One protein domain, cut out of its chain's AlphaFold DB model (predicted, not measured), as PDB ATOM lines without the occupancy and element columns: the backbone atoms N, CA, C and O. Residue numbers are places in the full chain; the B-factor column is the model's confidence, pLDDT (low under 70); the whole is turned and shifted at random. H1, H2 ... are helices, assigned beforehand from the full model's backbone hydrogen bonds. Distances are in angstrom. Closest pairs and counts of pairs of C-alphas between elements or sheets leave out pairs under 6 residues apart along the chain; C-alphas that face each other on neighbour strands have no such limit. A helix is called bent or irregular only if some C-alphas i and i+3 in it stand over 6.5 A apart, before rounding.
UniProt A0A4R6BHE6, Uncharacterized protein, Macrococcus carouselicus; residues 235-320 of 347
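AT A GLANCE: This is residues 235 to 320 of the 347 residues of an uncharacterized protein of Macrococcus carouselicus (UniProt A0A4R6BHE6). Four helices, H1 to H4, stand round a shared middle like the sides of a short, skewed box, with the printed part running to and fro from each to the next; the small helix H5 sits beyond one end, reached by a looping stretch, residues 303 to 314. H1 and H4 pack on each other over many residues, H2 and H3 follow each other as a helical hairpin, and H3 crosses H4 steeply. The 86 residues printed include five named helices, in the order H1 H2 H3 H4 H5, and no named strand, an all helix domain whose helix packing is part aligned, part crossed. The whole is compact, with a radius of gyration of the C-alphas of 12.5 A, and elongated, spanning 36 by 23 by 20 A.

HOW THE PARTS SIT: Begin with H1, residues 235 to 246. Its residues 240 to 244 touch residues 250 to 257 of H2, residues 250 to 266; the closest C-alphas, of Ile 240 and Lys 257, are 6.7 A apart. These two helices run opposite ways at a steep tilt of 46 degrees. Next comes H3, residues 270 to 282, which makes a helical hairpin with H2. They only just touch, with 3 pairs of C-alphas within 8 A, the closest those of Met 263 and Ile 276 at 7.3 A, and run opposite ways at a shallow tilt of 30 degrees. Residues 270 to 274 of H3 touch H4, residues 291 to 302, opposite ways at a steep tilt of 61 degrees; look at the closest C-alphas, of Met 274 and Gly 295, 6.3 A apart. H4 also touches H1, where the C-alphas of Ile 236 and Ala 301 come closest at 4.8 A; the two run opposite ways at a shallow tilt of 34 degrees, only just short of steep. H2 and H4 are close but not clearly touching, with the C-alphas of Met 264 and Tyr 302 closest at 6.0 A. H1 and H3 are apart. H5, residues 315 to 319, touches no helix; it is close to H4 but not clearly touching, the closest C-alphas being those of Tyr 302 and Met 315, 7.7 A apart. Every O i to N i+4 pair is within hydrogen-bond range in H4 and H5, against 6 of 8 in H1, 11 of 13 in H2 and 5 of 9 in H3.

IN THESE COORDINATES: Find C-alpha 235 at (-53.822, -17.122, 4.141); from there H1 runs 17.6 A to Tyr 246. H2 spans 25.4 A from C-alpha 250 at (-36.764, -22.067, 13.215), H3 20.1 A and H4 15.6 A. H1, H2 and H3 are irregular: the C-alphas of 242 and 245 are 7.2 A apart, those of 251 and 254 7.6 A, and those of 271 and 274 7.5 A. H5 spans 6.4 A and ends with C-alpha 319 at (-62.237, -8.042, -6.394).

THE WHOLE: The two C-alphas farthest apart are those of Asn 249 and Glu 320, 38.2 A. The printed part has no cut. The link from H4 to H5, 12 residues, is long; those from H1 to H2 and from H2 to H3 are tight, and that from H3 to H4 is short. The mean pLDDT of the printed part is 89.7, and residue 320 alone is under 70.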
ATOM      1  N   GLU A 235     -54.666 -16.999   5.325       97.38
ATOM      2  CA  GLU A 235     -53.822 -17.122   4.141       97.38
ATOM      3  C   GLU A 235     -52.349 -16.876   4.473       97.38
ATOM      4  O   GLU A 235     -51.492 -17.648   4.045       97.38
ATOM      5  N   ILE A 236     -52.058 -15.861   5.295       96.62
ATOM      6  CA  ILE A 236     -50.699 -15.615   5.796       96.62
ATOM      7  C   ILE A 236     -50.256 -16.778   6.685       96.62
ATOM      8  O   ILE A 236     -49.172 -17.321   6.493       96.62
ATOM      9  N   GLU A 237     -51.100 -17.233   7.614       96.44
ATOM     10  CA  GLU A 237     -50.761 -18.385   8.459       96.44
ATOM     11  C   GLU A 237     -50.578 -19.679   7.654       96.44
ATOM     12  O   GLU A 237     -49.731 -20.510   7.990       96.44
ATOM     13  N   ALA A 238     -51.344 -19.856   6.577       97.75
ATOM     14  CA  ALA A 238     -51.181 -20.974   5.659       97.75
ATOM     15  C   ALA A 238     -49.844 -20.900   4.911       97.75
ATOM     16  O   ALA A 238     -49.159 -21.918   4.829       97.75
ATOM     17  N   LEU A 239     -49.445 -19.713   4.438       97.81
ATOM     18  CA  LEU A 239     -48.133 -19.484   3.831       97.81
ATOM     19  C   LEU A 239     -47.002 -19.794   4.819       97.81
ATOM     20  O   LEU A 239     -46.120 -20.585   4.503       97.81
ATOM     21  N   ILE A 240     -47.044 -19.253   6.037       96.38
ATOM     22  CA  ILE A 240     -45.990 -19.494   7.036       96.38
ATOM     23  C   ILE A 240     -45.913 -20.971   7.430       96.38
ATOM     24  O   ILE A 240     -44.821 -21.512   7.599       96.38
ATOM     25  N   ARG A 241     -47.053 -21.659   7.533       96.94
ATOM     26  CA  ARG A 241     -47.083 -23.106   7.776       96.94
ATOM     27  C   ARG A 241     -46.490 -23.898   6.614       96.94
ATOM     28  O   ARG A 241     -45.784 -24.871   6.860       96.94
ATOM     29  N   PHE A 242     -46.776 -23.496   5.378       97.69
ATOM     30  CA  PHE A 242     -46.184 -24.096   4.183       97.69
ATOM     31  C   PHE A 242     -44.664 -23.895   4.145       97.69
ATOM     32  O   PHE A 242     -43.940 -24.834   3.834       97.69
ATOM     33  N   LEU A 243     -44.180 -22.705   4.512       96.56
ATOM     34  CA  LEU A 243     -42.751 -22.385   4.525       96.56
ATOM     35  C   LEU A 243     -41.992 -23.052   5.676       96.56
ATOM     36  O   LEU A 243     -40.795 -23.271   5.556       96.56
ATOM     37  N   GLN A 244     -42.668 -23.418   6.768       95.75
ATOM     38  CA  GLN A 244     -42.055 -23.971   7.980       95.75
ATOM     39  C   GLN A 244     -41.006 -25.084   7.760       95.75
ATOM     40  O   GLN A 244     -39.935 -24.971   8.356       95.75
ATOM     41  N   PRO A 245     -41.243 -26.140   6.954       96.62
ATOM     42  CA  PRO A 245     -40.230 -27.169   6.690       96.62
ATOM     43  C   PRO A 245     -39.021 -26.667   5.889       96.62
ATOM     44  O   PRO A 245     -38.001 -27.350   5.864       96.62
ATOM     45  N   TYR A 246     -39.127 -25.505   5.242       96.44
ATOM     46  CA  TYR A 246     -38.070 -24.919   4.424       96.44
ATOM     47  C   TYR A 246     -37.233 -23.876   5.168       96.44
ATOM     48  O   TYR A 246     -36.176 -23.503   4.666       96.44
ATOM     49  N   ILE A 247     -37.673 -23.410   6.341       92.62
ATOM     50  CA  ILE A 247     -36.947 -22.421   7.146       92.62
ATOM     51  C   ILE A 247     -35.645 -23.030   7.677       92.62
ATOM     52  O   ILE A 247     -35.669 -24.035   8.389       92.62
ATOM     53  N   VAL A 248     -34.512 -22.385   7.379       86.25
ATOM     54  CA  VAL A 248     -33.179 -22.851   7.798       86.25
ATOM     55  C   VAL A 248     -32.999 -22.758   9.317       86.25
ATOM     56  O   VAL A 248     -32.486 -23.690   9.937       86.25
ATOM     57  N   ASN A 249     -33.457 -21.665   9.937       83.06
ATOM     58  CA  ASN A 249     -33.439 -21.479  11.387       83.06
ATOM     59  C   ASN A 249     -34.847 -21.198  11.930       83.06
ATOM     60  O   ASN A 249     -35.420 -20.131  11.717       83.06
ATOM     61  N   SER A 250     -35.395 -22.144  12.694       81.12
ATOM     62  CA  SER A 250     -36.764 -22.067  13.215       81.12
ATOM     63  C   SER A 250     -37.025 -20.870  14.138       81.12
ATOM     64  O   SER A 250     -38.187 -20.482  14.284       81.12
ATOM     65  N   SER A 251     -35.988 -20.247  14.717       76.25
ATOM     66  CA  SER A 251     -36.147 -19.021  15.508       76.25
ATOM     67  C   SER A 251     -36.530 -17.800  14.662       76.25
ATOM     68  O   SER A 251     -37.128 -16.878  15.201       76.25
ATOM     69  N   GLN A 252     -36.248 -17.804  13.354       77.00
ATOM     70  CA  GLN A 252     -36.525 -16.690  12.430       77.00
ATOM     71  C   GLN A 252     -37.961 -16.694  11.888       77.00
ATOM     72  O   GLN A 252     -38.308 -15.897  11.021       77.00
ATOM     73  N   ARG A 253     -38.829 -17.598  12.357       81.88
ATOM     74  CA  ARG A 253     -40.188 -17.742  11.811       81.88
ATOM     75  C   ARG A 253     -40.980 -16.429  11.827       81.88
ATOM     76  O   ARG A 253     -41.706 -16.161  10.873       81.88
ATOM     77  N   GLN A 254     -40.877 -15.661  12.911       80.56
ATOM     78  CA  GLN A 254     -41.578 -14.383  13.032       80.56
ATOM     79  C   GLN A 254     -40.954 -13.327  12.109       80.56
ATOM     80  O   GLN A 254     -41.682 -12.697  11.352       80.56
ATOM     81  N   ASP A 255     -39.625 -13.241  12.062       73.25
ATOM     82  CA  ASP A 255     -38.904 -12.307  11.187       73.25
ATOM     83  C   ASP A 255     -39.212 -12.548   9.699       73.25
ATOM     84  O   ASP A 255     -39.439 -11.607   8.937       73.25
ATOM     85  N   ILE A 256     -39.292 -13.817   9.280       82.94
ATOM     86  CA  ILE A 256     -39.689 -14.203   7.920       82.94
ATOM     87  C   ILE A 256     -41.122 -13.751   7.637       82.94
ATOM     88  O   ILE A 256     -41.395 -13.205   6.569       82.94
ATOM     89  N   LYS A 257     -42.043 -13.951   8.588       87.88
ATOM     90  CA  LYS A 257     -43.434 -13.508   8.447       87.88
ATOM     91  C   LYS A 257     -43.517 -11.994   8.261       87.88
ATOM     92  O   LYS A 257     -44.182 -11.546   7.327       87.88
ATOM     93  N   ASP A 258     -42.828 -11.234   9.100       81.25
ATOM     94  CA  ASP A 258     -42.850  -9.772   9.066       81.25
ATOM     95  C   ASP A 258     -42.199  -9.235   7.783       81.25
ATOM     96  O   ASP A 258     -42.762  -8.363   7.120       81.25
ATOM     97  N   THR A 259     -41.090  -9.843   7.350       81.00
ATOM     98  CA  THR A 259     -40.418  -9.512   6.082       81.00
ATOM     99  C   THR A 259     -41.322  -9.767   4.879       81.00
ATOM    100  O   THR A 259     -41.479  -8.893   4.028       81.00
ATOM    101  N   LEU A 260     -41.970 -10.937   4.815       88.56
ATOM    102  CA  LEU A 260     -42.910 -11.272   3.741       88.56
ATOM    103  C   LEU A 260     -44.058 -10.261   3.677       88.56
ATOM    104  O   LEU A 260     -44.404  -9.796   2.592       88.56
ATOM    105  N   ILE A 261     -44.636  -9.904   4.828       90.38
ATOM    106  CA  ILE A 261     -45.703  -8.901   4.916       90.38
ATOM    107  C   ILE A 261     -45.215  -7.565   4.361       90.38
ATOM    108  O   ILE A 261     -45.858  -7.015   3.471       90.38
ATOM    109  N   VAL A 262     -44.080  -7.061   4.844       86.06
ATOM    110  CA  VAL A 262     -43.512  -5.780   4.408       86.06
ATOM    111  C   VAL A 262     -43.245  -5.766   2.901       86.06
ATOM    112  O   VAL A 262     -43.706  -4.860   2.208       86.06
ATOM    113  N   MET A 263     -42.584  -6.795   2.367       86.88
ATOM    114  CA  MET A 263     -42.283  -6.873   0.935       86.88
ATOM    115  C   MET A 263     -43.557  -6.945   0.085       86.88
ATOM    116  O   MET A 263     -43.659  -6.265  -0.935       86.88
ATOM    117  N   MET A 264     -44.573  -7.691   0.529       93.06
ATOM    118  CA  MET A 264     -45.878  -7.729  -0.136       93.06
ATOM    119  C   MET A 264     -46.597  -6.372  -0.108       93.06
ATOM    120  O   MET A 264     -47.231  -6.006  -1.097       93.06
ATOM    121  N   LYS A 265     -46.496  -5.598   0.983       92.69
ATOM    122  CA  LYS A 265     -47.086  -4.248   1.067       92.69
ATOM    123  C   LYS A 265     -46.499  -3.305   0.021       92.69
ATOM    124  O   LYS A 265     -47.247  -2.563  -0.615       92.69
ATOM    125  N   MET A 266     -45.177  -3.351  -0.132       88.38
ATOM    126  CA  MET A 266     -44.399  -2.455  -0.993       88.38
ATOM    127  C   MET A 266     -44.446  -2.836  -2.477       88.38
ATOM    128  O   MET A 266     -44.065  -2.032  -3.323       88.38
ATOM    129  N   MET A 267     -44.902  -4.047  -2.795       85.75
ATOM    130  CA  MET A 267     -44.880  -4.581  -4.152       85.75
ATOM    131  C   MET A 267     -45.750  -3.775  -5.122       85.75
ATOM    132  O   MET A 267     -46.941  -3.546  -4.886       85.75
ATOM    133  N   ASP A 268     -45.147  -3.410  -6.248       79.12
ATOM    134  CA  ASP A 268     -45.735  -2.656  -7.355       79.12
ATOM    135  C   ASP A 268     -46.313  -3.556  -8.458       79.12
ATOM    136  O   ASP A 268     -47.257  -3.164  -9.144       79.12
ATOM    137  N   ASN A 269     -45.790  -4.776  -8.605       82.12
ATOM    138  CA  ASN A 269     -46.276  -5.771  -9.552       82.12
ATOM    139  C   ASN A 269     -46.396  -7.167  -8.902       82.12
ATOM    140  O   ASN A 269     -45.373  -7.761  -8.556       82.12
ATOM    141  N   PRO A 270     -47.613  -7.741  -8.800       83.25
ATOM    142  CA  PRO A 270     -47.833  -9.086  -8.261       83.25
ATOM    143  C   PRO A 270     -47.080 -10.207  -8.990       83.25
ATOM    144  O   PRO A 270     -46.830 -11.255  -8.395       83.25
ATOM    145  N   ASP A 271     -46.704 -10.013 -10.257       85.62
ATOM    146  CA  ASP A 271     -45.922 -11.007 -11.005       85.62
ATOM    147  C   ASP A 271     -44.532 -11.232 -10.381       85.62
ATOM    148  O   ASP A 271     -43.941 -12.301 -10.541       85.62
ATOM    149  N   ASN A 272     -44.042 -10.267  -9.595       86.75
ATOM    150  CA  ASN A 272     -42.764 -10.343  -8.893       86.75
ATOM    151  C   ASN A 272     -42.860 -11.042  -7.525       86.75
ATOM    152  O   ASN A 272     -41.855 -11.161  -6.837       86.75
ATOM    153  N   LEU A 273     -44.028 -11.551  -7.107       88.62
ATOM    154  CA  LEU A 273     -44.204 -12.165  -5.779       88.62
ATOM    155  C   LEU A 273     -43.191 -13.266  -5.463       88.62
ATOM    156  O   LEU A 273     -42.734 -13.384  -4.328       88.62
ATOM    157  N   MET A 274     -42.838 -14.072  -6.464       92.81
ATOM    158  CA  MET A 274     -41.894 -15.168  -6.275       92.81
ATOM    159  C   MET A 274     -40.456 -14.700  -6.064       92.81
ATOM    160  O   MET A 274     -39.706 -15.431  -5.421       92.81
ATOM    161  N   SER A 275     -40.084 -13.493  -6.518       88.69
ATOM    162  CA  SER A 275     -38.724 -12.985  -6.321       88.69
ATOM    163  C   SER A 275     -38.388 -12.865  -4.840       88.69
ATOM    164  O   SER A 275     -37.274 -13.186  -4.460       88.69
ATOM    165  N   ILE A 276     -39.372 -12.541  -3.989       88.88
ATOM    166  CA  ILE A 276     -39.189 -12.493  -2.534       88.88
ATOM    167  C   ILE A 276     -38.669 -13.835  -1.999       88.88
ATOM    168  O   ILE A 276     -37.703 -13.883  -1.241       88.88
ATOM    169  N   LEU A 277     -39.304 -14.943  -2.394       92.12
ATOM    170  CA  LEU A 277     -38.890 -16.270  -1.940       92.12
ATOM    171  C   LEU A 277     -37.569 -16.693  -2.579       92.12
ATOM    172  O   LEU A 277     -36.754 -17.322  -1.910       92.12
ATOM    173  N   THR A 278     -37.338 -16.335  -3.845       88.94
ATOM    174  CA  THR A 278     -36.053 -16.558  -4.517       88.94
ATOM    175  C   THR A 278     -34.916 -15.850  -3.781       88.94
ATOM    176  O   THR A 278     -33.890 -16.475  -3.520       88.94
ATOM    177  N   ASP A 279     -35.112 -14.598  -3.375       83.00
ATOM    178  CA  ASP A 279     -34.131 -13.818  -2.621       83.00
ATOM    179  C   ASP A 279     -33.875 -14.445  -1.247       83.00
ATOM    180  O   ASP A 279     -32.725 -14.667  -0.882       83.00
ATOM    181  N   MET A 280     -34.922 -14.867  -0.532       87.44
ATOM    182  CA  MET A 280     -34.774 -15.578   0.746       87.44
ATOM    183  C   MET A 280     -34.044 -16.925   0.611       87.44
ATOM    184  O   MET A 280     -33.334 -17.335   1.533       87.44
ATOM    185  N   VAL A 281     -34.196 -17.631  -0.514       91.19
ATOM    186  CA  VAL A 281     -33.423 -18.851  -0.803       91.19
ATOM    187  C   VAL A 281     -31.961 -18.512  -1.096       91.19
ATOM    188  O   VAL A 281     -31.063 -19.151  -0.549       91.19
ATOM    189  N   ASN A 282     -31.711 -17.477  -1.902       82.88
ATOM    190  CA  ASN A 282     -30.362 -17.005  -2.222       82.88
ATOM    191  C   ASN A 282     -29.612 -16.511  -0.976       82.88
ATOM    192  O   ASN A 282     -28.413 -16.742  -0.840       82.88
ATOM    193  N   GLU A 283     -30.324 -15.887  -0.038       79.44
ATOM    194  CA  GLU A 283     -29.800 -15.416   1.245       79.44
ATOM    195  C   GLU A 283     -29.709 -16.532   2.306       79.44
ATOM    196  O   GLU A 283     -29.304 -16.276   3.443       79.44
ATOM    197  N   ASN A 284     -30.022 -17.786   1.957       85.06
ATOM    198  CA  ASN A 284     -29.976 -18.949   2.851       85.06
ATOM    199  C   ASN A 284     -30.872 -18.801   4.103       85.06
ATOM    200  O   ASN A 284     -30.566 -19.328   5.174       85.06
ATOM    201  N   VAL A 285     -31.987 -18.079   3.963       85.50
ATOM    202  CA  VAL A 285     -33.064 -17.983   4.964       85.50
ATOM    203  C   VAL A 285     -34.044 -19.146   4.787       85.50
ATOM    204  O   VAL A 285     -34.506 -19.756   5.758       85.50
ATOM    205  N   LEU A 286     -34.321 -19.493   3.529       91.56
ATOM    206  CA  LEU A 286     -35.151 -20.623   3.127       91.56
ATOM    207  C   LEU A 286     -34.326 -21.621   2.309       91.56
ATOM    208  O   LEU A 286     -33.415 -21.264   1.571       91.56
ATOM    209  N   THR A 287     -34.673 -22.895   2.413       96.06
ATOM    210  CA  THR A 287     -34.207 -23.933   1.488       96.06
ATOM    211  C   THR A 287     -35.084 -23.961   0.230       96.06
ATOM    212  O   THR A 287     -36.237 -23.522   0.280       96.06
ATOM    213  N   PRO A 288     -34.579 -24.477  -0.908       95.75
ATOM    214  CA  PRO A 288     -35.368 -24.585  -2.133       95.75
ATOM    215  C   PRO A 288     -36.672 -25.372  -1.936       95.75
ATOM    216  O   PRO A 288     -36.706 -26.392  -1.246       95.75
ATOM    217  N   MET A 289     -37.742 -24.920  -2.591       95.56
ATOM    218  CA  MET A 289     -39.096 -25.470  -2.458       95.56
ATOM    219  C   MET A 289     -39.807 -25.576  -3.808       95.56
ATOM    220  O   MET A 289     -39.303 -25.117  -4.831       95.56
ATOM    221  N   ASN A 290     -40.996 -26.184  -3.821       95.31
ATOM    222  CA  ASN A 290     -41.821 -26.244  -5.024       95.31
ATOM    223  C   ASN A 290     -42.372 -24.848  -5.364       95.31
ATOM    224  O   ASN A 290     -43.267 -24.350  -4.682       95.31
ATOM    225  N   GLU A 291     -41.863 -24.242  -6.436       93.12
ATOM    226  CA  GLU A 291     -42.242 -22.887  -6.861       93.12
ATOM    227  C   GLU A 291     -43.729 -22.750  -7.203       93.12
ATOM    228  O   GLU A 291     -44.339 -21.721  -6.920       93.12
ATOM    229  N   GLN A 292     -44.345 -23.789  -7.774       92.75
ATOM    230  CA  GLN A 292     -45.755 -23.745  -8.154       92.75
ATOM    231  C   GLN A 292     -46.667 -23.713  -6.921       92.75
ATOM    232  O   GLN A 292     -47.644 -22.963  -6.888       92.75
ATOM    233  N   GLU A 293     -46.364 -24.520  -5.904       94.88
ATOM    234  CA  GLU A 293     -47.104 -24.499  -4.640       94.88
ATOM    235  C   GLU A 293     -46.831 -23.213  -3.861       94.88
ATOM    236  O   GLU A 293     -47.777 -22.560  -3.415       94.88
ATOM    237  N   ALA A 294     -45.564 -22.800  -3.777       95.75
ATOM    238  CA  ALA A 294     -45.162 -21.557  -3.130       95.75
ATOM    239  C   ALA A 294     -45.885 -20.347  -3.735       95.75
ATOM    240  O   ALA A 294     -46.486 -19.561  -3.002       95.75
ATOM    241  N   GLY A 295     -45.952 -20.259  -5.068       95.00
ATOM    242  CA  GLY A 295     -46.667 -19.195  -5.772       95.00
ATOM    243  C   GLY A 295     -48.154 -19.135  -5.430       95.00
ATOM    244  O   GLY A 295     -48.719 -18.048  -5.301       95.00
ATOM    245  N   ARG A 296     -48.806 -20.283  -5.198       95.44
ATOM    246  CA  ARG A 296     -50.215 -20.313  -4.769       95.44
ATOM    247  C   ARG A 296     -50.402 -19.750  -3.363       95.44
ATOM    248  O   ARG A 296     -51.355 -19.000  -3.149       95.44
ATOM    249  N   TYR A 297     -49.527 -20.103  -2.422       97.62
ATOM    250  CA  TYR A 297     -49.590 -19.576  -1.057       97.62
ATOM    251  C   TYR A 297     -49.229 -18.089  -1.004       97.62
ATOM    252  O   TYR A 297     -49.940 -17.324  -0.354       97.62
ATOM    253  N   MET A 298     -48.199 -17.670  -1.746       96.75
ATOM    254  CA  MET A 298     -47.804 -16.265  -1.877       96.75
ATOM    255  C   MET A 298     -48.942 -15.416  -2.431       96.75
ATOM    256  O   MET A 298     -49.302 -14.409  -1.832       96.75
ATOM    257  N   LEU A 299     -49.580 -15.848  -3.523       94.94
ATOM    258  CA  LEU A 299     -50.715 -15.125  -4.096       94.94
ATOM    259  C   LEU A 299     -51.911 -15.064  -3.135       94.94
ATOM    260  O   LEU A 299     -52.604 -14.049  -3.075       94.94
ATOM    261  N   GLY A 300     -52.168 -16.142  -2.388       95.06
ATOM    262  CA  GLY A 300     -53.206 -16.170  -1.358       95.06
ATOM    263  C   GLY A 300     -52.962 -15.130  -0.264       95.06
ATOM    264  O   GLY A 300     -53.856 -14.340   0.028       95.06
ATOM    265  N   ALA A 301     -51.748 -15.097   0.289       96.56
ATOM    266  CA  ALA A 301     -51.347 -14.138   1.314       96.56
ATOM    267  C   ALA A 301     -51.336 -12.695   0.783       96.56
ATOM    268  O   ALA A 301     -51.913 -11.804   1.400       96.56
ATOM    269  N   TYR A 302     -50.767 -12.465  -0.402       95.44
ATOM    270  CA  TYR A 302     -50.710 -11.140  -1.022       95.44
ATOM    271  C   TYR A 302     -52.098 -10.507  -1.170       95.44
ATOM    272  O   TYR A 302     -52.277  -9.315  -0.933       95.44
ATOM    273  N   ARG A 303     -53.121 -11.311  -1.490       94.56
ATOM    274  CA  ARG A 303     -54.497 -10.819  -1.645       94.56
ATOM    275  C   ARG A 303     -55.113 -10.255  -0.365       94.56
ATOM    276  O   ARG A 303     -56.072  -9.486  -0.468       94.56
ATOM    277  N   THR A 304     -54.606 -10.642   0.805       95.50
ATOM    278  CA  THR A 304     -55.122 -10.225   2.119       95.50
ATOM    279  C   THR A 304     -54.245  -9.185   2.816       95.50
ATOM    280  O   THR A 304     -54.685  -8.568   3.794       95.50
ATOM    281  N   VAL A 305     -53.038  -8.942   2.301       95.19
ATOM    282  CA  VAL A 305     -52.158  -7.853   2.731       95.19
ATOM    283  C   VAL A 305     -52.647  -6.527   2.147       95.19
ATOM    284  O   VAL A 305     -53.093  -6.453   1.001       95.19
ATOM    285  N   ARG A 306     -52.593  -5.460   2.952       95.12
ATOM    286  CA  ARG A 306     -52.894  -4.104   2.474       95.12
ATOM    287  C   ARG A 306     -51.734  -3.580   1.640       95.12
ATOM    288  O   ARG A 306     -50.618  -3.520   2.132       95.12
ATOM    289  N   SER A 307     -51.989  -3.209   0.391       92.62
ATOM    290  CA  SER A 307     -50.933  -2.850  -0.561       92.62
ATOM    291  C   SER A 307     -50.806  -1.340  -0.738       92.62
ATOM    292  O   SER A 307     -51.805  -0.627  -0.868       92.62
ATOM    293  N   TRP A 308     -49.568  -0.856  -0.831       93.19
ATOM    294  CA  TRP A 308     -49.271   0.523  -1.208       93.19
ATOM    295  C   TRP A 308     -49.716   0.838  -2.632       93.19
ATOM    296  O   TRP A 308     -50.221   1.930  -2.880       93.19
ATOM    297  N   LEU A 309     -49.619  -0.107  -3.570       89.00
ATOM    298  CA  LEU A 309     -50.138   0.076  -4.929       89.00
ATOM    299  C   LEU A 309     -51.639   0.400  -4.914       89.00
ATOM    300  O   LEU A 309     -52.111   1.236  -5.683       89.00
ATOM    301  N   LEU A 310     -52.371  -0.218  -3.985       91.38
ATOM    302  CA  LEU A 310     -53.824  -0.140  -3.870       91.38
ATOM    303  C   LEU A 310     -54.299   0.899  -2.842       91.38
ATOM    304  O   LEU A 310     -55.420   0.799  -2.356       91.38
ATOM    305  N   GLY A 311     -53.463   1.866  -2.445       92.62
ATOM    306  CA  GLY A 311     -53.869   2.901  -1.484       92.62
ATOM    307  C   GLY A 311     -54.250   2.344  -0.108       92.62
ATOM    308  O   GLY A 311     -55.144   2.873   0.554       92.62
ATOM    309  N   GLY A 312     -53.604   1.258   0.321       94.69
ATOM    310  CA  GLY A 312     -53.898   0.565   1.575       94.69
ATOM    311  C   GLY A 312     -55.095  -0.388   1.497       94.69
ATOM    312  O   GLY A 312     -55.484  -0.966   2.509       94.69
ATOM    313  N   HIS A 313     -55.706  -0.595   0.331       95.38
ATOM    314  CA  HIS A 313     -56.705  -1.649   0.169       95.38
ATOM    315  C   HIS A 313     -56.056  -3.033   0.093       95.38
ATOM    316  O   HIS A 313     -54.899  -3.187  -0.313       95.38
ATOM    317  N   LYS A 314     -56.822  -4.057   0.470       94.88
ATOM    318  CA  LYS A 314     -56.495  -5.449   0.144       94.88
ATOM    319  C   LYS A 314     -56.976  -5.734  -1.275       94.88
ATOM    320  O   LYS A 314     -58.048  -5.272  -1.663       94.88
ATOM    321  N   MET A 315     -56.259  -6.562  -2.030       91.81
ATOM    322  CA  MET A 315     -56.725  -6.966  -3.364       91.81
ATOM    323  C   MET A 315     -58.104  -7.643  -3.290       91.81
ATOM    324  O   MET A 315     -58.960  -7.392  -4.134       91.81
ATOM    325  N   ALA A 316     -58.348  -8.444  -2.247       89.81
ATOM    326  CA  ALA A 316     -59.640  -9.087  -2.017       89.81
ATOM    327  C   ALA A 316     -60.811  -8.088  -1.901       89.81
ATOM    328  O   ALA A 316     -61.890  -8.376  -2.406       89.81
ATOM    329  N   GLU A 317     -60.595  -6.903  -1.319       90.56
ATOM    330  CA  GLU A 317     -61.632  -5.866  -1.161       90.56
ATOM    331  C   GLU A 317     -62.039  -5.237  -2.502       90.56
ATOM    332  O   GLU A 317     -63.170  -4.788  -2.656       90.56
ATOM    333  N   LEU A 318     -61.127  -5.214  -3.478       84.38
ATOM    334  CA  LEU A 318     -61.367  -4.637  -4.804       84.38
ATOM    335  C   LEU A 318     -61.916  -5.658  -5.811       84.38
ATOM    336  O   LEU A 318     -62.473  -5.277  -6.838       84.38
ATOM    337  N   MET A 319     -61.743  -6.955  -5.539       71.88
ATOM    338  CA  MET A 319     -62.237  -8.042  -6.394       71.88
ATOM    339  C   MET A 319     -63.665  -8.485  -6.046       71.88
ATOM    340  O   MET A 319     -64.282  -9.201  -6.841       71.88
ATOM    341  N   GLU A 320     -64.208  -8.082  -4.895       56.84
ATOM    342  CA  GLU A 320     -65.613  -8.333  -4.579       56.84
ATOM    343  C   GLU A 320     -66.523  -7.414  -5.415       56.84
ATOM    344  O   GLU A 320     -66.368  -6.192  -5.386       56.84
TER     345      GLU A 320